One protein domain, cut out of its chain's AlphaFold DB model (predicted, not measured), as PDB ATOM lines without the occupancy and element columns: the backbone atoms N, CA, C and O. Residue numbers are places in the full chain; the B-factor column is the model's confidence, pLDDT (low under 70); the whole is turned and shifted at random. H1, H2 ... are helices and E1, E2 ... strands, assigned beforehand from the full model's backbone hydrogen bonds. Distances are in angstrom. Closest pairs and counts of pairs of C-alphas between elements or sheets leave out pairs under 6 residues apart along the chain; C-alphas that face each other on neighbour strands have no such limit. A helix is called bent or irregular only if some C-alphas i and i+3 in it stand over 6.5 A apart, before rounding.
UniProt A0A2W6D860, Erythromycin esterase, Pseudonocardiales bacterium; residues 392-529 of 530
ATOM      1  N   VAL A 392     -29.283 -48.456   8.658       92.19
ATOM      2  CA  VAL A 392     -29.134 -48.254   7.211       92.19
ATOM      3  C   VAL A 392     -29.058 -49.588   6.474       92.19
ATOM      4  O   VAL A 392     -28.324 -50.501   6.867       92.19
ATOM      5  N   THR A 393     -29.798 -49.660   5.368       91.38
ATOM      6  CA  THR A 393     -29.751 -50.752   4.393       91.38
ATOM      7  C   THR A 393     -29.246 -50.221   3.052       91.38
ATOM      8  O   THR A 393     -29.697 -49.174   2.588       91.38
ATOM      9  N   GLU A 394     -28.332 -50.954   2.417       92.44
ATOM     10  CA  GLU A 394     -27.848 -50.684   1.058       92.44
ATOM     11  C   GLU A 394     -28.506 -51.632   0.054       92.44
ATOM     12  O   GLU A 394     -28.688 -52.823   0.313       92.44
ATOM     13  N   THR A 395     -28.826 -51.097  -1.119       92.81
ATOM     14  CA  THR A 395     -29.095 -51.874  -2.331       92.81
ATOM     15  C   THR A 395     -28.079 -51.468  -3.389       92.81
ATOM     16  O   THR A 395     -27.970 -50.285  -3.694       92.81
ATOM     17  N   ARG A 396     -27.366 -52.443  -3.961       92.62
ATOM     18  CA  ARG A 396     -26.447 -52.248  -5.091       92.62
ATOM     19  C   ARG A 396     -27.023 -52.919  -6.330       92.62
ATOM     20  O   ARG A 396     -27.385 -54.097  -6.264       92.62
ATOM     21  N   ILE A 397     -27.110 -52.192  -7.441       93.56
ATOM     22  CA  ILE A 397     -27.573 -52.759  -8.712       93.56
ATOM     23  C   ILE A 397     -26.476 -53.674  -9.257       93.56
ATOM     24  O   ILE A 397     -25.356 -53.240  -9.505       93.56
ATOM     25  N   GLN A 398     -26.787 -54.957  -9.426       91.50
ATOM     26  CA  GLN A 398     -25.802 -55.940  -9.872       91.50
ATOM     27  C   GLN A 398     -25.574 -55.855 -11.388       91.50
ATOM     28  O   GLN A 398     -26.550 -55.693 -12.138       91.50
ATOM     29  N   PRO A 399     -24.323 -56.030 -11.854       89.25
ATOM     30  CA  PRO A 399     -24.045 -56.278 -13.261       89.25
ATOM     31  C   PRO A 399     -24.876 -57.446 -13.805       89.25
ATOM     32  O   PRO A 399     -25.032 -58.471 -13.142       89.25
ATOM     33  N   GLY A 400     -25.422 -57.293 -15.012       89.12
ATOM     34  CA  GLY A 400     -26.270 -58.308 -15.644       89.12
ATOM     35  C   GLY A 400     -27.702 -58.405 -15.099       89.12
ATOM     36  O   GLY A 400     -28.424 -59.322 -15.487       89.12
ATOM     37  N   SER A 401     -28.130 -57.490 -14.221       91.69
ATOM     38  CA  SER A 401     -29.543 -57.365 -13.835       91.69
ATOM     39  C   SER A 401     -30.412 -56.829 -14.985       91.69
ATOM     40  O   SER A 401     -29.901 -56.347 -15.994       91.69
ATOM     41  N   GLU A 402     -31.739 -56.878 -14.825       93.06
ATOM     42  CA  GLU A 402     -32.696 -56.308 -15.793       93.06
ATOM     43  C   GLU A 402     -32.620 -54.773 -15.891       93.06
ATOM     44  O   GLU A 402     -33.184 -54.175 -16.808       93.06
ATOM     45  N   MET A 403     -31.926 -54.129 -14.948       92.25
ATOM     46  CA  MET A 403     -31.716 -52.687 -14.955       92.25
ATOM     47  C   MET A 403     -30.722 -52.288 -16.058       92.25
ATOM     48  O   MET A 403     -29.812 -53.063 -16.373       92.25
ATOM     49  N   PRO A 404     -30.845 -51.079 -16.635       91.44
ATOM     50  CA  PRO A 404     -29.955 -50.629 -17.700       91.44
ATOM     51  C   PRO A 404     -28.468 -50.663 -17.296       91.44
ATOM     52  O   PRO A 404     -28.156 -50.322 -16.151       91.44
ATOM     53  N   PRO A 405     -27.533 -50.987 -18.214       90.38
ATOM     54  CA  PRO A 405     -26.110 -51.128 -17.884       90.38
ATOM     55  C   PRO A 405     -25.463 -49.907 -17.224       90.38
ATOM     56  O   PRO A 405     -24.617 -50.070 -16.353       90.38
ATOM     57  N   TYR A 406     -25.904 -48.695 -17.570       89.06
ATOM     58  CA  TYR A 406     -25.430 -47.446 -16.958       89.06
ATOM     59  C   TYR A 406     -25.873 -47.267 -15.494       89.06
ATOM     60  O   TYR A 406     -25.531 -46.279 -14.868       89.06
ATOM     61  N   THR A 407     -26.647 -48.192 -14.928       90.69
ATOM     62  CA  THR A 407     -27.016 -48.179 -13.501       90.69
ATOM     63  C   THR A 407     -26.311 -49.271 -12.704       90.69
ATOM     64  O   THR A 407     -26.447 -49.342 -11.485       90.69
ATOM     65  N   TRP A 408     -25.577 -50.171 -13.363       93.00
ATOM     66  CA  TRP A 408     -24.886 -51.256 -12.674       93.00
ATOM     67  C   TRP A 408     -23.801 -50.696 -11.754       93.00
ATOM     68  O   TRP A 408     -23.060 -49.794 -12.122       93.00
ATOM     69  N   GLY A 409     -23.712 -51.235 -10.544       91.12
ATOM     70  CA  GLY A 409     -22.809 -50.755  -9.503       91.12
ATOM     71  C   GLY A 409     -23.360 -49.598  -8.666       91.12
ATOM     72  O   GLY A 409     -22.865 -49.420  -7.554       91.12
ATOM     73  N   ASP A 410     -24.405 -48.889  -9.117       95.31
ATOM     74  CA  ASP A 410     -25.034 -47.816  -8.340       95.31
ATOM     75  C   ASP A 410     -25.580 -48.344  -7.009       95.31
ATOM     76  O   ASP A 410     -26.127 -49.453  -6.914       95.31
ATOM     77  N   ARG A 411     -25.446 -47.521  -5.967       96.06
ATOM     78  CA  ARG A 411     -25.768 -47.859  -4.578       96.06
ATOM     79  C   ARG A 411     -26.821 -46.909  -4.035       96.06
ATOM     80  O   ARG A 411     -26.716 -45.692  -4.175       96.06
ATOM     81  N   PHE A 412     -27.811 -47.467  -3.356       96.19
ATOM     82  CA  PHE A 412     -28.954 -46.752  -2.802       96.19
ATOM     83  C   PHE A 412     -29.066 -47.054  -1.312       96.19
ATOM     84  O   PHE A 412     -29.072 -48.224  -0.919       96.19
ATOM     85  N   PHE A 413     -29.172 -46.009  -0.489       96.38
ATOM     86  CA  PHE A 413     -29.173 -46.126   0.968       96.38
ATOM     87  C   PHE A 413     -30.517 -45.711   1.558       96.38
ATOM     88  O   PHE A 413     -31.025 -44.619   1.286       96.38
ATOM     89  N   PHE A 414     -31.073 -46.579   2.398       94.88
ATOM     90  CA  PHE A 414     -32.399 -46.437   2.994       94.88
ATOM     91  C   PHE A 414     -32.296 -46.448   4.516       94.88
ATOM     92  O   PHE A 414     -31.451 -47.144   5.079       94.88
ATOM     93  N   ALA A 415     -33.137 -45.651   5.175       88.88
ATOM     94  CA  ALA A 415     -33.307 -45.719   6.618       88.88
ATOM     95  C   ALA A 415     -34.398 -46.761   6.888       88.88
ATOM     96  O   ALA A 415     -35.565 -46.466   6.656       88.88
ATOM     97  N   ASP A 416     -33.992 -47.938   7.361       76.94
ATOM     98  CA  ASP A 416     -34.810 -49.138   7.589       76.94
ATOM     99  C   ASP A 416     -35.077 -50.024   6.345       76.94
ATOM    100  O   ASP A 416     -34.511 -49.820   5.266       76.94
ATOM    101  N   GLU A 417     -35.863 -51.087   6.530       67.44
ATOM    102  CA  GLU A 417     -36.171 -52.116   5.528       67.44
ATOM    103  C   GLU A 417     -37.137 -51.643   4.431       67.44
ATOM    104  O   GLU A 417     -37.195 -52.266   3.367       67.44
ATOM    105  N   ASP A 418     -37.867 -50.544   4.648       61.88
ATOM    106  CA  ASP A 418     -38.820 -50.016   3.670       61.88
ATOM    107  C   ASP A 418     -38.084 -49.243   2.557       61.88
ATOM    108  O   ASP A 418     -37.716 -48.071   2.679       61.88
ATOM    109  N   ARG A 419     -37.814 -49.934   1.441       73.94
ATOM    110  CA  ARG A 419     -36.958 -49.470   0.327       73.94
ATOM    111  C   ARG A 419     -37.641 -48.471  -0.613       73.94
ATOM    112  O   ARG A 419     -37.351 -48.434  -1.807       73.94
ATOM    113  N   MET A 420     -38.565 -47.659  -0.109       75.50
ATOM    114  CA  MET A 420     -39.395 -46.795  -0.953       75.50
ATOM    115  C   MET A 420     -38.643 -45.590  -1.516       75.50
ATOM    116  O   MET A 420     -38.846 -45.225  -2.674       75.50
ATOM    117  N   ARG A 421     -37.809 -44.923  -0.707       86.88
ATOM    118  CA  ARG A 421     -37.030 -43.757  -1.150       86.88
ATOM    119  C   ARG A 421     -35.649 -43.734  -0.503       86.88
ATOM    120  O   ARG A 421     -35.581 -43.697   0.726       86.88
ATOM    121  N   PRO A 422     -34.565 -43.704  -1.296       95.44
ATOM    122  CA  PRO A 422     -33.231 -43.556  -0.743       95.44
ATOM    123  C   PRO A 422     -33.062 -42.150  -0.158       95.44
ATOM    124  O   PRO A 422     -33.591 -41.177  -0.700       95.44
ATOM    125  N   PHE A 423     -32.312 -42.033   0.935       96.56
ATOM    126  CA  PHE A 423     -31.891 -40.732   1.473       96.56
ATOM    127  C   PHE A 423     -30.522 -40.302   0.932       96.56
ATOM    128  O   PHE A 423     -30.179 -39.121   0.994       96.56
ATOM    129  N   ALA A 424     -29.752 -41.258   0.412       98.19
ATOM    130  CA  ALA A 424     -28.497 -41.029  -0.279       98.19
ATOM    131  C   ALA A 424     -28.298 -42.070  -1.389       98.19
ATOM    132  O   ALA A 424     -28.819 -43.187  -1.300       98.19
ATOM    133  N   THR A 425     -27.521 -41.718  -2.411       98.12
ATOM    134  CA  THR A 425     -27.107 -42.644  -3.474       98.12
ATOM    135  C   THR A 425     -25.657 -42.405  -3.867       98.12
ATOM    136  O   THR A 425     -25.220 -41.257  -3.875       98.12
ATOM    137  N   ILE A 426     -24.951 -43.451  -4.276       97.69
ATOM    138  CA  ILE A 426     -23.679 -43.342  -4.997       97.69
ATOM    139  C   ILE A 426     -23.925 -43.838  -6.415       97.69
ATOM    140  O   ILE A 426     -24.344 -44.980  -6.590       97.69
ATOM    141  N   VAL A 427     -23.696 -42.972  -7.397       96.62
ATOM    142  CA  VAL A 427     -23.859 -43.293  -8.820       96.62
ATOM    143  C   VAL A 427     -22.515 -43.238  -9.533       96.62
ATOM    144  O   VAL A 427     -21.689 -42.370  -9.230       96.62
ATOM    145  N   LEU A 428     -22.291 -44.187 -10.439       94.38
ATOM    146  CA  LEU A 428     -20.996 -44.414 -11.093       94.38
ATOM    147  C   LEU A 428     -20.970 -43.999 -12.566       94.38
ATOM    148  O   LEU A 428     -19.900 -43.937 -13.160       94.38
ATOM    149  N   HIS A 429     -22.127 -43.719 -13.161       93.19
ATOM    150  CA  HIS A 429     -22.236 -43.425 -14.585       93.19
ATOM    151  C   HIS A 429     -23.157 -42.238 -14.834       93.19
ATOM    152  O   HIS A 429     -24.036 -41.921 -14.029       93.19
ATOM    153  N   ASP A 430     -22.961 -41.611 -15.988       92.38
ATOM    154  CA  ASP A 430     -23.907 -40.639 -16.513       92.38
ATOM    155  C   ASP A 430     -25.180 -41.357 -16.989       92.38
ATOM    156  O   ASP A 430     -25.130 -42.489 -17.482       92.38
ATOM    157  N   VAL A 431     -26.329 -40.693 -16.856       88.50
ATOM    158  CA  VAL A 431     -27.599 -41.185 -17.406       88.50
ATOM    159  C   VAL A 431     -27.827 -40.505 -18.757       88.50
ATOM    160  O   VAL A 431     -28.066 -39.291 -18.762       88.50
ATOM    161  N   PRO A 432     -27.798 -41.249 -19.882       87.19
ATOM    162  CA  PRO A 432     -27.949 -40.666 -21.211       87.19
ATOM    163  C   PRO A 432     -29.211 -39.810 -21.333       87.19
ATOM    164  O   PRO A 432     -30.274 -40.197 -20.843       87.19
ATOM    165  N   ASP A 433     -29.080 -38.647 -21.975       86.56
ATOM    166  CA  ASP A 433     -30.152 -37.664 -22.208       86.56
ATOM    167  C   ASP A 433     -30.818 -37.082 -20.937       86.56
ATOM    168  O   ASP A 433     -31.845 -36.401 -21.029       86.56
ATOM    169  N   PHE A 434     -30.264 -37.327 -19.742       87.69
ATOM    170  CA  PHE A 434     -30.864 -36.893 -18.474       87.69
ATOM    171  C   PHE A 434     -29.865 -36.266 -17.495       87.69
ATOM    172  O   PHE A 434     -30.092 -35.152 -17.021       87.69
ATOM    173  N   ASP A 435     -28.771 -36.957 -17.176       88.94
ATOM    174  CA  ASP A 435     -27.835 -36.563 -16.118       88.94
ATOM    175  C   ASP A 435     -26.391 -36.881 -16.520       88.94
ATOM    176  O   ASP A 435     -25.825 -37.892 -16.113       88.94
ATOM    177  N   GLU A 436     -25.824 -36.011 -17.361       92.69
ATOM    178  CA  GLU A 436     -24.469 -36.154 -17.933       92.69
ATOM    179  C   GLU A 436     -23.518 -35.020 -17.512       92.69
ATOM    180  O   GLU A 436     -22.318 -35.035 -17.790       92.69
ATOM    181  N   GLN A 437     -24.040 -33.999 -16.822       93.19
ATOM    182  CA  GLN A 437     -23.284 -32.784 -16.495       93.19
ATOM    183  C   GLN A 437     -22.145 -33.040 -15.496       93.19
ATOM    184  O   GLN A 437     -21.203 -32.253 -15.430       93.19
ATOM    185  N   SER A 438     -22.208 -34.144 -14.744       94.19
ATOM    186  CA  SER A 438     -21.176 -34.539 -13.780       94.19
ATOM    187  C   SER A 438     -20.011 -35.329 -14.387       94.19
ATOM    188  O   SER A 438     -19.033 -35.560 -13.669       94.19
ATOM    189  N   ARG A 439     -20.078 -35.695 -15.678       94.62
ATOM    190  CA  ARG A 439     -19.033 -36.408 -16.439       94.62
ATOM    191  C   ARG A 439     -18.545 -37.681 -15.749       94.62
ATOM    192  O   ARG A 439     -17.345 -37.929 -15.661       94.62
ATOM    193  N   LEU A 440     -19.463 -38.474 -15.209       94.44
ATOM    194  CA  LEU A 440     -19.142 -39.680 -14.441       94.44
ATOM    195  C   LEU A 440     -18.579 -40.812 -15.305       94.44
ATOM    196  O   LEU A 440     -17.943 -41.715 -14.780       94.44
ATOM    197  N   SER A 441     -18.732 -40.730 -16.626       88.50
ATOM    198  CA  SER A 441     -18.137 -41.687 -17.564       88.50
ATOM    199  C   SER A 441     -16.597 -41.672 -17.592       88.50
ATOM    200  O   SER A 441     -15.991 -42.579 -18.166       88.50
ATOM    201  N   GLU A 442     -15.932 -40.658 -17.019       89.62
ATOM    202  CA  GLU A 442     -14.466 -40.650 -16.921       89.62
ATOM    203  C   GLU A 442     -13.980 -41.625 -15.819       89.62
ATOM    204  O   GLU A 442     -14.609 -41.734 -14.762       89.62
ATOM    205  N   PRO A 443     -12.840 -42.319 -16.008       87.00
ATOM    206  CA  PRO A 443     -12.365 -43.321 -15.055       87.00
ATOM    207  C   PRO A 443     -12.201 -42.794 -13.623       87.00
ATOM    208  O   PRO A 443     -11.585 -41.754 -13.392       87.00
ATOM    209  N   GLY A 444     -12.691 -43.565 -12.649       88.31
ATOM    210  CA  GLY A 444     -12.517 -43.275 -11.222       88.31
ATOM    211  C   GLY A 444     -13.458 -42.208 -10.658       88.31
ATOM    212  O   GLY A 444     -13.265 -41.779  -9.518       88.31
ATOM    213  N   ARG A 445     -14.462 -41.765 -11.425       95.06
ATOM    214  CA  ARG A 445     -15.465 -40.802 -10.963       95.06
ATOM    215  C   ARG A 445     -16.702 -41.488 -10.405       95.06
ATOM    216  O   ARG A 445     -17.122 -42.541 -10.867       95.06
ATOM    217  N   TYR A 446     -17.285 -40.854  -9.400       97.12
ATOM    218  CA  TYR A 446     -18.592 -41.182  -8.854       97.12
ATOM    219  C   TYR A 446     -19.219 -39.925  -8.257       97.12
ATOM    220  O   TYR A 446     -18.528 -38.944  -7.956       97.12
ATOM    221  N   ARG A 447     -20.534 -39.953  -8.052       98.06
ATOM    222  CA  ARG A 447     -21.252 -38.874  -7.373       98.06
ATOM    223  C   ARG A 447     -22.017 -39.405  -6.179       98.06
ATOM    224  O   ARG A 447     -22.831 -40.317  -6.311       98.06
ATOM    225  N   LEU A 448     -21.781 -38.795  -5.022       98.56
ATOM    226  CA  LEU A 448     -22.612 -38.974  -3.843       98.56
ATOM    227  C   LEU A 448     -23.751 -37.954  -3.892       98.56
ATOM    228  O   LEU A 448     -23.508 -36.749  -3.927       98.56
ATOM    229  N   ASN A 449     -24.988 -38.440  -3.864       98.56
ATOM    230  CA  ASN A 449     -26.196 -37.623  -3.808       98.56
ATOM    231  C   ASN A 449     -26.848 -37.765  -2.437       98.56
ATOM    232  O   ASN A 449     -26.928 -38.875  -1.908       98.56
ATOM    233  N   ILE A 450     -27.351 -36.663  -1.881       98.62
ATOM    234  CA  ILE A 450     -27.953 -36.620  -0.543       98.62
ATOM    235  C   ILE A 450     -29.269 -35.839  -0.606       98.62
ATOM    236  O   ILE A 450     -29.311 -34.705  -1.090       98.62
ATOM    237  N   GLU A 451     -30.351 -36.412  -0.078       97.44
ATOM    238  CA  GLU A 451     -31.638 -35.724   0.069       97.44
ATOM    239  C   GLU A 451     -31.563 -34.772   1.267       97.44
ATOM    240  O   GLU A 451     -31.907 -35.150   2.386       97.44
ATOM    241  N   VAL A 452     -31.069 -33.546   1.062       97.56
ATOM    242  CA  VAL A 452     -30.865 -32.549   2.133       97.56
ATOM    243  C   VAL A 452     -32.176 -31.900   2.600       97.56
ATOM    244  O   VAL A 452     -32.284 -31.423   3.730       97.56
ATOM    245  N   GLY A 453     -33.215 -31.953   1.769       95.69
ATOM    246  CA  GLY A 453     -34.512 -31.346   2.041       95.69
ATOM    247  C   GLY A 453     -34.494 -29.824   1.867       95.69
ATOM    248  O   GLY A 453     -33.453 -29.175   1.832       95.69
ATOM    249  N   ARG A 454     -35.682 -29.221   1.751       96.44
ATOM    250  CA  ARG A 454     -35.821 -27.819   1.307       96.44
ATOM    251  C   ARG A 454     -35.178 -26.779   2.225       96.44
ATOM    252  O   ARG A 454     -34.682 -25.773   1.736       96.44
ATOM    253  N   ALA A 455     -35.253 -26.980   3.540       96.00
ATOM    254  CA  ALA A 455     -34.699 -26.030   4.502       96.00
ATOM    255  C   ALA A 455     -33.169 -26.019   4.435       96.00
ATOM    256  O   ALA A 455     -32.573 -24.959   4.287       96.00
ATOM    257  N   GLU A 456     -32.555 -27.202   4.455       97.50
ATOM    258  CA  GLU A 456     -31.102 -27.308   4.404       97.50
ATOM    259  C   GLU A 456     -30.548 -26.912   3.038       97.50
ATOM    260  O   GLU A 456     -29.540 -26.225   2.971       97.50
ATOM    261  N   PHE A 457     -31.256 -27.226   1.950       98.31
ATOM    262  CA  PHE A 457     -30.901 -26.734   0.620       98.31
ATOM    263  C   PHE A 457     -30.774 -25.199   0.584       98.31
ATOM    264  O   PHE A 457     -29.793 -24.676   0.061       98.31
ATOM    265  N   ARG A 458     -31.724 -24.470   1.193       97.94
ATOM    266  CA  ARG A 458     -31.660 -23.000   1.297       97.94
ATOM    267  C   ARG A 458     -30.469 -22.525   2.115       97.94
ATOM    268  O   ARG A 458     -29.828 -21.557   1.723       97.94
ATOM    269  N   ASN A 459     -30.175 -23.199   3.224       97.25
ATOM    270  CA  ASN A 459     -29.027 -22.863   4.065       97.25
ATOM    271  C   ASN A 459     -27.703 -23.041   3.309       97.25
ATOM    272  O   ASN A 459     -26.817 -22.204   3.432       97.25
ATOM    273  N   LEU A 460     -27.592 -24.110   2.516       97.00
ATOM    274  CA  LEU A 460     -26.381 -24.452   1.774       97.00
ATOM    275  C   LEU A 460     -26.129 -23.522   0.581       97.00
ATOM    276  O   LEU A 460     -24.992 -23.130   0.344       97.00
ATOM    277  N   PHE A 461     -27.174 -23.181  -0.180       96.94
ATOM    278  CA  PHE A 461     -27.014 -22.515  -1.481       96.94
ATOM    279  C   PHE A 461     -27.546 -21.078  -1.528       96.94
ATOM    280  O   PHE A 461     -27.307 -20.371  -2.503       96.94
ATOM    281  N   GLY A 462     -28.242 -20.619  -0.483       97.19
ATOM    282  CA  GLY A 462     -28.763 -19.252  -0.372       97.19
ATOM    283  C   GLY A 462     -30.085 -18.994  -1.108       97.19
ATOM    284  O   GLY A 462     -30.587 -17.875  -1.058       97.19
ATOM    285  N   TYR A 463     -30.665 -20.009  -1.757       96.69
ATOM    286  CA  TYR A 463     -31.937 -19.935  -2.487       96.69
ATOM    287  C   TYR A 463     -32.732 -21.246  -2.361       96.69
ATOM    288  O   TYR A 463     -32.200 -22.283  -1.959       96.69
ATOM    289  N   GLY A 464     -34.037 -21.210  -2.644       96.75
ATOM    290  CA  GLY A 464     -34.915 -22.380  -2.558       96.75
ATOM    291  C   GLY A 464     -34.705 -23.396  -3.685       96.75
ATOM    292  O   GLY A 464     -34.391 -23.001  -4.803       96.75
ATOM    293  N   PRO A 465     -34.961 -24.702  -3.463       96.44
ATOM    294  CA  PRO A 465     -34.992 -25.701  -4.539       96.44
ATOM    295  C   PRO A 465     -35.795 -25.264  -5.770       96.44
ATOM    296  O   PRO A 465     -35.401 -25.516  -6.904       96.44
ATOM    297  N   GLU A 466     -36.918 -24.585  -5.543       96.69
ATOM    298  CA  GLU A 466     -37.808 -24.033  -6.564       96.69
ATOM    299  C   GLU A 466     -37.162 -22.962  -7.462       96.69
ATOM    300  O   GLU A 466     -37.629 -22.754  -8.580       96.69
ATOM    301  N   GLU A 467     -36.084 -22.321  -7.010       96.31
ATOM    302  CA  GLU A 467     -35.360 -21.267  -7.730       96.31
ATOM    303  C   GLU A 467     -34.154 -21.812  -8.515       96.31
ATOM    304  O   GLU A 467     -33.522 -21.063  -9.254       96.31
ATOM    305  N   PHE A 468     -33.842 -23.112  -8.415       96.62
ATOM    306  CA  PHE A 468     -32.623 -23.703  -8.984       96.62
ATOM    307  C   PHE A 468     -32.387 -23.368 -10.461       96.62
ATOM    308  O   PHE A 468     -31.271 -23.015 -10.820       96.62
ATOM    309  N   ALA A 469     -33.425 -23.392 -11.302       94.19
ATOM    310  CA  ALA A 469     -33.286 -23.090 -12.729       94.19
ATOM    311  C   ALA A 469     -32.776 -21.662 -13.015       94.19
ATOM    312  O   ALA A 469     -32.166 -21.434 -14.051       94.19
ATOM    313  N   ALA A 470     -33.010 -20.703 -12.112       95.00
ATOM    314  CA  ALA A 470     -32.500 -19.335 -12.238       95.00
ATOM    315  C   ALA A 470     -31.058 -19.179 -11.719       95.00
ATOM    316  O   ALA A 470     -30.421 -18.159 -11.973       95.00
ATOM    317  N   HIS A 471     -30.553 -20.173 -10.982       94.12
ATOM    318  CA  HIS A 471     -29.248 -20.157 -10.319       94.12
ATOM    319  C   HIS A 471     -28.285 -21.239 -10.830       94.12
ATOM    320  O   HIS A 471     -27.141 -21.289 -10.383       94.12
ATOM    321  N   SER A 472     -28.728 -22.111 -11.741       92.31
ATOM    322  CA  SER A 472     -27.915 -23.199 -12.292       92.31
ATOM    323  C   SER A 472     -26.911 -22.733 -13.347       92.31
ATOM    324  O   SER A 472     -25.927 -23.429 -13.599       92.31
ATOM    325  N   ASP A 473     -27.142 -21.567 -13.956       91.25
ATOM    326  CA  ASP A 473     -26.269 -21.016 -14.991       91.25
ATOM    327  C   ASP A 473     -24.865 -20.737 -14.434       91.25
ATOM    328  O   ASP A 473     -24.680 -19.954 -13.503       91.25
ATOM    329  N   GLY A 474     -23.856 -21.376 -15.031       87.31
ATOM    330  CA  GLY A 474     -22.450 -21.215 -14.648       87.31
ATOM    331  C   GLY A 474     -21.950 -22.175 -13.565       87.31
ATOM    332  O   GLY A 474     -20.777 -22.091 -13.204       87.31
ATOM    333  N   LEU A 475     -22.785 -23.094 -13.066       94.19
ATOM    334  CA  LEU A 475     -22.318 -24.188 -12.211       94.19
ATOM    335  C   LEU A 475     -21.612 -25.262 -13.049       94.19
ATOM    336  O   LEU A 475     -22.166 -25.765 -14.024       94.19
ATOM    337  N   ASP A 476     -20.401 -25.641 -12.641       96.12
ATOM    338  CA  ASP A 476     -19.701 -26.804 -13.192       96.12
ATOM    339  C   ASP A 476     -19.994 -28.041 -12.335       96.12
ATOM    340  O   ASP A 476     -19.289 -28.331 -11.372       96.12
ATOM    341  N   PHE A 477     -21.037 -28.797 -12.690       96.44
ATOM    342  CA  PHE A 477     -21.441 -30.008 -11.956       96.44
ATOM    343  C   PHE A 477     -20.418 -31.157 -12.014       96.44
ATOM    344  O   PHE A 477     -20.654 -32.208 -11.409       96.44
ATOM    345  N   ALA A 478     -19.314 -30.982 -12.746       96.44
ATOM    346  CA  ALA A 478     -18.187 -31.901 -12.795       96.44
ATOM    347  C   ALA A 478     -17.050 -31.517 -11.823       96.44
ATOM    348  O   ALA A 478     -16.082 -32.273 -11.723       96.44
ATOM    349  N   GLU A 479     -17.128 -30.387 -11.117       97.19
ATOM    350  CA  GLU A 479     -16.127 -30.008 -10.116       97.19
ATOM    351  C   GLU A 479     -16.118 -31.020  -8.953       97.19
ATOM    352  O   GLU A 479     -17.156 -31.349  -8.374       97.19
ATOM    353  N   THR A 480     -14.937 -31.554  -8.636       97.31
ATOM    354  CA  THR A 480     -14.761 -32.574  -7.593       97.31
ATOM    355  C   THR A 480     -14.610 -31.952  -6.213       97.31
ATOM    356  O   THR A 480     -14.085 -30.848  -6.098       97.31
ATOM    357  N   ASP A 481     -14.979 -32.692  -5.167       97.38
ATOM    358  CA  ASP A 481     -14.839 -32.274  -3.765       97.38
ATOM    359  C   ASP A 481     -15.481 -30.903  -3.479       97.38
ATOM    360  O   ASP A 481     -14.963 -30.070  -2.735       97.38
ATOM    361  N   ARG A 482     -16.641 -30.661  -4.100       97.62
ATOM    362  CA  ARG A 482     -17.460 -29.473  -3.875       97.62
ATOM    363  C   ARG A 482     -18.925 -29.842  -3.717       97.62
ATOM    364  O   ARG A 482     -19.494 -30.573  -4.524       97.62
ATOM    365  N   LEU A 483     -19.542 -29.294  -2.676       97.75
ATOM    366  CA  LEU A 483     -20.974 -29.431  -2.450       97.75
ATOM    367  C   LEU A 483     -21.750 -28.524  -3.401       97.75
ATOM    368  O   LEU A 483     -21.568 -27.305  -3.409       97.75
ATOM    369  N   MET A 484     -22.630 -29.131  -4.192       97.44
ATOM    370  CA  MET A 484     -23.459 -28.449  -5.181       97.44
ATOM    371  C   MET A 484     -24.917 -28.908  -5.097       97.44
ATOM    372  O   MET A 484     -25.198 -29.999  -4.589       97.44
ATOM    373  N   PRO A 485     -25.872 -28.117  -5.613       98.06
ATOM    374  CA  PRO A 485     -27.194 -28.633  -5.930       98.06
ATOM    375  C   PRO A 485     -27.080 -29.814  -6.897       98.06
ATOM    376  O   PRO A 485     -26.246 -29.803  -7.799       98.06
ATOM    377  N   HIS A 486     -27.936 -30.821  -6.747       97.56
ATOM    378  CA  HIS A 486     -27.948 -31.937  -7.688       97.56
ATOM    379  C   HIS A 486     -28.421 -31.475  -9.084       97.56
ATOM    380  O   HIS A 486     -29.513 -30.911  -9.169       97.56
ATOM    381  N   PRO A 487     -27.726 -31.808 -10.192       95.25
ATOM    382  CA  PRO A 487     -28.042 -31.283 -11.531       95.25
ATOM    383  C   PRO A 487     -29.484 -31.556 -11.995       95.25
ATOM    384  O   PRO A 487     -30.151 -30.654 -12.488       95.25
ATOM    385  N   ALA A 488     -30.000 -32.775 -11.788       94.06
ATOM    386  CA  ALA A 488     -31.388 -33.123 -12.127       94.06
ATOM    387  C   ALA A 488     -32.406 -32.990 -10.967       94.06
ATOM    388  O   ALA A 488     -33.565 -32.635 -11.182       94.06
ATOM    389  N   TYR A 489     -32.004 -33.282  -9.723       95.88
ATOM    390  CA  TYR A 489     -32.914 -33.413  -8.577       95.88
ATOM    391  C   TYR A 489     -32.859 -32.252  -7.568       95.88
ATOM    392  O   TYR A 489     -33.518 -32.325  -6.526       95.88
ATOM    393  N   ALA A 490     -32.154 -31.153  -7.865       96.31
ATOM    394  CA  ALA A 490     -32.078 -29.981  -6.986       96.31
ATOM    395  C   ALA A 490     -33.457 -29.442  -6.583       96.31
ATOM    396  O   ALA A 490     -33.676 -29.187  -5.404       96.31
ATOM    397  N   VAL A 491     -34.426 -29.380  -7.509       96.69
ATOM    398  CA  VAL A 491     -35.807 -28.920  -7.233       96.69
ATOM    399  C   VAL A 491     -36.556 -29.779  -6.202       96.69
ATOM    400  O   VAL A 491     -37.539 -29.342  -5.599       96.69
ATOM    401  N   GLN A 492     -36.086 -31.007  -5.963       95.56
ATOM    402  CA  GLN A 492     -36.601 -31.913  -4.935       95.56
ATOM    403  C   GLN A 492     -35.836 -31.794  -3.604       95.56
ATOM    404  O   GLN A 492     -36.169 -32.492  -2.651       95.56
ATOM    405  N   GLY A 493     -34.853 -30.893  -3.514       96.81
ATOM    406  CA  GLY A 493     -34.014 -30.685  -2.334       96.81
ATOM    407  C   GLY A 493     -32.834 -31.651  -2.240       96.81
ATOM    408  O   GLY A 493     -32.453 -32.011  -1.128       96.81
ATOM    409  N   TRP A 494     -32.282 -32.097  -3.373       98.31
ATOM    410  CA  TRP A 494     -31.072 -32.925  -3.406       98.31
ATOM    411  C   TRP A 494     -29.815 -32.085  -3.623       98.31
ATOM    412  O   TRP A 494     -29.795 -31.177  -4.455       98.31
ATOM    413  N   ALA A 495     -28.759 -32.443  -2.901       98.44
ATOM    414  CA  ALA A 495     -27.400 -31.967  -3.119       98.44
ATOM    415  C   ALA A 495     -26.526 -33.116  -3.635       98.44
ATOM    416  O   ALA A 495     -26.876 -34.292  -3.481       98.44
ATOM    417  N   SER A 496     -25.394 -32.778  -4.238       98.12
ATOM    418  CA  SER A 496     -24.428 -33.744  -4.739       98.12
ATOM    419  C   SER A 496     -22.991 -33.271  -4.564       98.12
ATOM    420  O   SER A 496     -22.721 -32.070  -4.567       98.12
ATOM    421  N   VAL A 497     -22.080 -34.235  -4.470       98.44
ATOM    422  CA  VAL A 497     -20.629 -34.038  -4.511       98.44
ATOM    423  C   VAL A 497     -20.048 -35.084  -5.458       98.44
ATOM    424  O   VAL A 497     -20.317 -36.278  -5.293       98.44
ATOM    425  N   VAL A 498     -19.265 -34.661  -6.450       98.31
ATOM    426  CA  VAL A 498     -18.472 -35.581  -7.280       98.31
ATOM    427  C   VAL A 498     -17.152 -35.848  -6.572       98.31
ATOM    428  O   VAL A 498     -16.495 -34.901  -6.152       98.31
ATOM    429  N   ASN A 499     -16.765 -37.118  -6.432       97.25
ATOM    430  CA  ASN A 499     -15.552 -37.544  -5.727       97.25
ATOM    431  C   ASN A 499     -15.306 -36.771  -4.409       97.25
ATOM    432  O   ASN A 499     -14.335 -36.013  -4.343       97.25
ATOM    433  N   PRO A 500     -16.175 -36.921  -3.384       97.31
ATOM    434  CA  PRO A 500     -15.925 -36.382  -2.050       97.31
ATOM    435  C   PRO A 500     -14.472 -36.561  -1.607       97.31
ATOM    436  O   PRO A 500     -13.906 -37.657  -1.684       97.31
ATOM    437  N   GLY A 501     -13.876 -35.467  -1.152       95.88
ATOM    438  CA  GLY A 501     -12.503 -35.378  -0.686       95.88
ATOM    439  C   GLY A 501     -12.428 -34.640   0.653       95.88
ATOM    440  O   GLY A 501     -13.441 -34.495   1.346       95.88
ATOM    441  N   PRO A 502     -11.224 -34.219   1.069       94.75
ATOM    442  CA  PRO A 502     -11.024 -33.600   2.374       94.75
ATOM    443  C   PRO A 502     -11.819 -32.301   2.571       94.75
ATOM    444  O   PRO A 502     -12.197 -32.000   3.699       94.75
ATOM    445  N   ALA A 503     -12.104 -31.532   1.510       96.38
ATOM    446  CA  ALA A 503     -12.789 -30.242   1.636       96.38
ATOM    447  C   ALA A 503     -14.279 -30.384   1.983       96.38
ATOM    448  O   ALA A 503     -14.855 -29.483   2.596       96.38
ATOM    449  N   THR A 504     -14.907 -31.501   1.609       96.56
ATOM    450  CA  THR A 504     -16.333 -31.759   1.870       96.56
ATOM    451  C   THR A 504     -16.594 -32.834   2.922       96.56
ATOM    452  O   THR A 504     -17.751 -33.027   3.290       96.56
ATOM    453  N   ALA A 505     -15.558 -33.503   3.439       94.19
ATOM    454  CA  ALA A 505     -15.662 -34.668   4.322       94.19
ATOM    455  C   ALA A 505     -16.626 -34.476   5.511       94.19
ATOM    456  O   ALA A 505     -17.598 -35.227   5.654       94.19
ATOM    457  N   ASP A 506     -16.391 -33.448   6.331       93.44
ATOM    458  CA  ASP A 506     -17.178 -33.181   7.543       93.44
ATOM    459  C   ASP A 506     -18.630 -32.823   7.212       93.44
ATOM    460  O   ASP A 506     -19.578 -33.312   7.837       93.44
ATOM    461  N   GLU A 507     -18.816 -31.997   6.182       96.88
ATOM    462  CA  GLU A 507     -20.133 -31.526   5.773       96.88
ATOM    463  C   GLU A 507     -20.961 -32.652   5.147       96.88
ATOM    464  O   GLU A 507     -22.136 -32.823   5.472       96.88
ATOM    465  N   VAL A 508     -20.344 -33.498   4.318       97.31
ATOM    466  CA  VAL A 508     -20.965 -34.714   3.781       97.31
ATOM    467  C   VAL A 508     -21.383 -35.642   4.917       97.31
ATOM    468  O   VAL A 508     -22.531 -36.094   4.938       97.31
ATOM    469  N   ALA A 509     -20.506 -35.894   5.893       95.06
ATOM    470  CA  ALA A 509     -20.828 -36.746   7.036       95.06
ATOM    471  C   ALA A 509     -22.036 -36.209   7.825       95.06
ATOM    472  O   ALA A 509     -22.960 -36.971   8.144       95.06
ATOM    473  N   ARG A 510     -22.076 -34.893   8.076       95.75
ATOM    474  CA  ARG A 510     -23.201 -34.208   8.728       95.75
ATOM    475  C   ARG A 510     -24.494 -34.344   7.920       95.75
ATOM    476  O   ARG A 510     -25.529 -34.728   8.473       95.75
ATOM    477  N   LEU A 511     -24.453 -34.047   6.622       97.94
ATOM    478  CA  LEU A 511     -25.627 -34.057   5.746       97.94
ATOM    479  C   LEU A 511     -26.206 -35.462   5.570       97.94
ATOM    480  O   LEU A 511     -27.427 -35.623   5.628       97.94
ATOM    481  N   VAL A 512     -25.358 -36.483   5.426       97.44
ATOM    482  CA  VAL A 512     -25.777 -37.893   5.368       97.44
ATOM    483  C   VAL A 512     -26.492 -38.295   6.660       97.44
ATOM    484  O   VAL A 512     -27.582 -38.868   6.599       97.44
ATOM    485  N   ALA A 513     -25.933 -37.975   7.831       94.62
ATOM    486  CA  ALA A 513     -26.551 -38.308   9.117       94.62
ATOM    487  C   ALA A 513     -27.920 -37.620   9.299       94.62
ATOM    488  O   ALA A 513     -28.889 -38.237   9.763       94.62
ATOM    489  N   GLN A 514     -28.036 -36.357   8.877       95.56
ATOM    490  CA  GLN A 514     -29.306 -35.630   8.883       95.56
ATOM    491  C   GLN A 514     -30.318 -36.210   7.886       95.56
ATOM    492  O   GLN A 514     -31.494 -36.354   8.228       95.56
ATOM    493  N   ALA A 515     -29.883 -36.575   6.677       96.31
ATOM    494  CA  ALA A 515     -30.733 -37.197   5.663       96.31
ATOM    495  C   ALA A 515     -31.269 -38.550   6.128       96.31
ATOM    496  O   ALA A 515     -32.476 -38.791   6.043       96.31
ATOM    497  N   ARG A 516     -30.412 -39.382   6.731       94.81
ATOM    498  CA  ARG A 516     -30.814 -40.636   7.379       94.81
ATOM    499  C   ARG A 516     -31.875 -40.387   8.448       94.81
ATOM    500  O   ARG A 516     -32.905 -41.055   8.446       94.81
ATOM    501  N   SER A 517     -31.652 -39.417   9.338       92.75
ATOM    502  CA  SER A 517     -32.577 -39.114  10.441       92.75
ATOM    503  C   SER A 517     -33.933 -38.614   9.938       92.75
ATOM    504  O   SER A 517     -34.970 -39.136  10.344       92.75
ATOM    505  N   ARG A 518     -33.946 -37.688   8.969       92.06
ATOM    506  CA  ARG A 518     -35.186 -37.251   8.303       92.06
ATOM    507  C   ARG A 518     -35.912 -38.412   7.634       92.06
ATOM    508  O   ARG A 518     -37.140 -38.456   7.663       92.06
ATOM    509  N   SER A 519     -35.175 -39.323   7.002       91.94
ATOM    510  CA  SER A 519     -35.773 -40.478   6.341       91.94
ATOM    511  C   SER A 519     -36.404 -41.441   7.341       91.94
ATOM    512  O   SER A 519     -37.568 -41.790   7.163       91.94
ATOM    513  N   ALA A 520     -35.706 -41.769   8.430       89.38
ATOM    514  CA  ALA A 520     -36.240 -42.598   9.512       89.38
ATOM    515  C   ALA A 520     -37.519 -41.991  10.125       89.38
ATOM    516  O   ALA A 520     -38.522 -42.681  10.296       89.38
ATOM    517  N   ASP A 521     -37.531 -40.677  10.372       89.00
ATOM    518  CA  ASP A 521     -38.707 -39.967  10.892       89.00
ATOM    519  C   ASP A 521     -39.915 -40.040   9.952       89.00
ATOM    520  O   ASP A 521     -41.062 -40.097  10.407       89.00
ATOM    521  N   ARG A 522     -39.686 -39.990   8.633       86.12
ATOM    522  CA  ARG A 522     -40.759 -40.117   7.640       86.12
ATOM    523  C   ARG A 522     -41.359 -41.514   7.655       86.12
ATOM    524  O   ARG A 522     -42.586 -41.613   7.651       86.12
ATOM    525  N   GLU A 523     -40.529 -42.552   7.699       80.50
ATOM    526  CA  GLU A 523     -41.014 -43.935   7.740       80.50
ATOM    527  C   GLU A 523     -41.754 -44.229   9.051       80.50
ATOM    528  O   GLU A 523     -42.872 -44.742   9.018       80.50
ATOM    529  N   HIS A 524     -41.253 -43.753  10.196       82.25
ATOM    530  CA  HIS A 524     -41.964 -43.876  11.477       82.25
ATOM    531  C   HIS A 524     -43.337 -43.184  11.478       82.25
ATOM    532  O   HIS A 524     -44.304 -43.665  12.068       82.25
ATOM    533  N   ARG A 525     -43.471 -42.034  10.804       84.62
ATOM    534  CA  ARG A 525     -44.776 -41.363  10.653       84.62
ATOM    535  C   ARG A 525     -45.719 -42.121   9.723       84.62
ATOM    536  O   ARG A 525     -46.931 -42.005   9.894       84.62
ATOM    537  N   ARG A 526     -45.194 -42.846   8.733       79.06
ATOM    538  CA  ARG A 526     -45.992 -43.656   7.804       79.06
ATOM    539  C   ARG A 526     -46.485 -44.939   8.451       79.06
ATOM    540  O   ARG A 526     -47.677 -45.196   8.366       79.06
ATOM    541  N   SER A 527     -45.624 -45.674   9.154       74.25
ATOM    542  CA  SER A 527     -46.002 -46.918   9.843       74.25
ATOM    543  C   SER A 527     -47.053 -46.705  10.941       74.25
ATOM    544  O   SER A 527     -47.775 -47.629  11.304       74.25
ATOM    545  N   ARG A 528     -47.177 -45.472  11.452       75.38
ATOM    546  CA  ARG A 528     -48.197 -45.061  12.433       75.38
ATOM    547  C   ARG A 528     -49.486 -44.508  11.821       75.38
ATOM    548  O   ARG A 528     -50.393 -44.161  12.581       75.38
ATOM    549  N   ARG A 529     -49.584 -44.370  10.494       61.91
ATOM    550  CA  ARG A 529     -50.851 -44.014   9.840       61.91
ATOM    551  C   ARG A 529     -51.705 -45.286   9.709       61.91
ATOM    552  O   ARG A 529     -51.209 -46.238   9.116       61.91
TER     553      ARG A 529
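This is residues 392 to 529 of the 530 residues of the protein "Erythromycin esterase" of Pseudonocardiales bacterium (UniProt A0A2W6D860). A twisted antiparallel sheet of five strands has one long helix, H3, running over one face, while two short helices, H1 and H2, sit beyond the E5 edge of the sheet. Long loops join several of these parts. The printed part has 138 residues, with three named helices and five named strands in the order E1, E2, E3, E4, H1, H2, E5, H3; the sheet's order is E1, E2, E3, E4, E5. The class is mixed, helices and strands, with under half of the residues in named elements. The whole is compact, with a radius of gyration of the C-alphas of 15.0 A and spans of 44 by 42 by 29 A.

E1, residues 392 to 396, and E2, residues 411 to 415, form a hairpin, with N 395 and O 412 at 2.9 A. E2 forms a hairpin with E3, residues 424 to 427, where N 411 and O 426 are 2.8 A apart. E3 forms a hairpin with E4, residues 447 to 451, where N 449 and O 425 are 2.8 A apart. E1 to E4 are a meander, each strand the antiparallel neighbour of the one before. E5, residues 494 to 498, is the antiparallel neighbour of E4, with N 448 and O 497 at 2.9 A; E1 and E5 are the edge strands. The sheet is twisted, its C-alphas up to 4.4 A off the best plane. H1, residues 453 to 461, is on the sheet; its closest C-alpha pair with E5 is Gly 453 and Trp 494, 6.6 A. H2, residues 465 to 471, is not on the sheet and only just touches H1, with 3 pairs of C-alphas within 8 A, the closest being Arg 454 and Pro 465 at 6.3 A. H3, residues 505 to 527, is on the sheet at a height of 5.3 A and runs along the strands, at 27 degrees to E4 on the local plane. It lies over E4 and only just over E3, on which 3 of its C-alphas fall. H1 and H3 are close but not clearly touching, the closest C-alphas being Gly 453 and Ala 515 at 7.9 A. In H1 and H3 every O i to N i+4 pair is within hydrogen-bond range; in H2 0 of 3 are, and 3 of 4 O i to N i+3 pairs.

E1 begins at C-alpha 392, (-29.134, -48.254, 7.211). E2 is 13.7 A long and E5 13.4 A. H2 is irregular: C-alphas 466 and 469 are 7.7 A apart. H3 is 33.2 A long and ends at C-alpha 527, (-46.002, -46.918, 9.843).

The C-alphas farthest apart are those of Pro 443 and Arg 529, 45.8 A. The printed part has no cut. The links E1 to E2, E3 to E4 and H2 to E5 are long. Residues 417, 418 and 529 are under 70 in pLDDT.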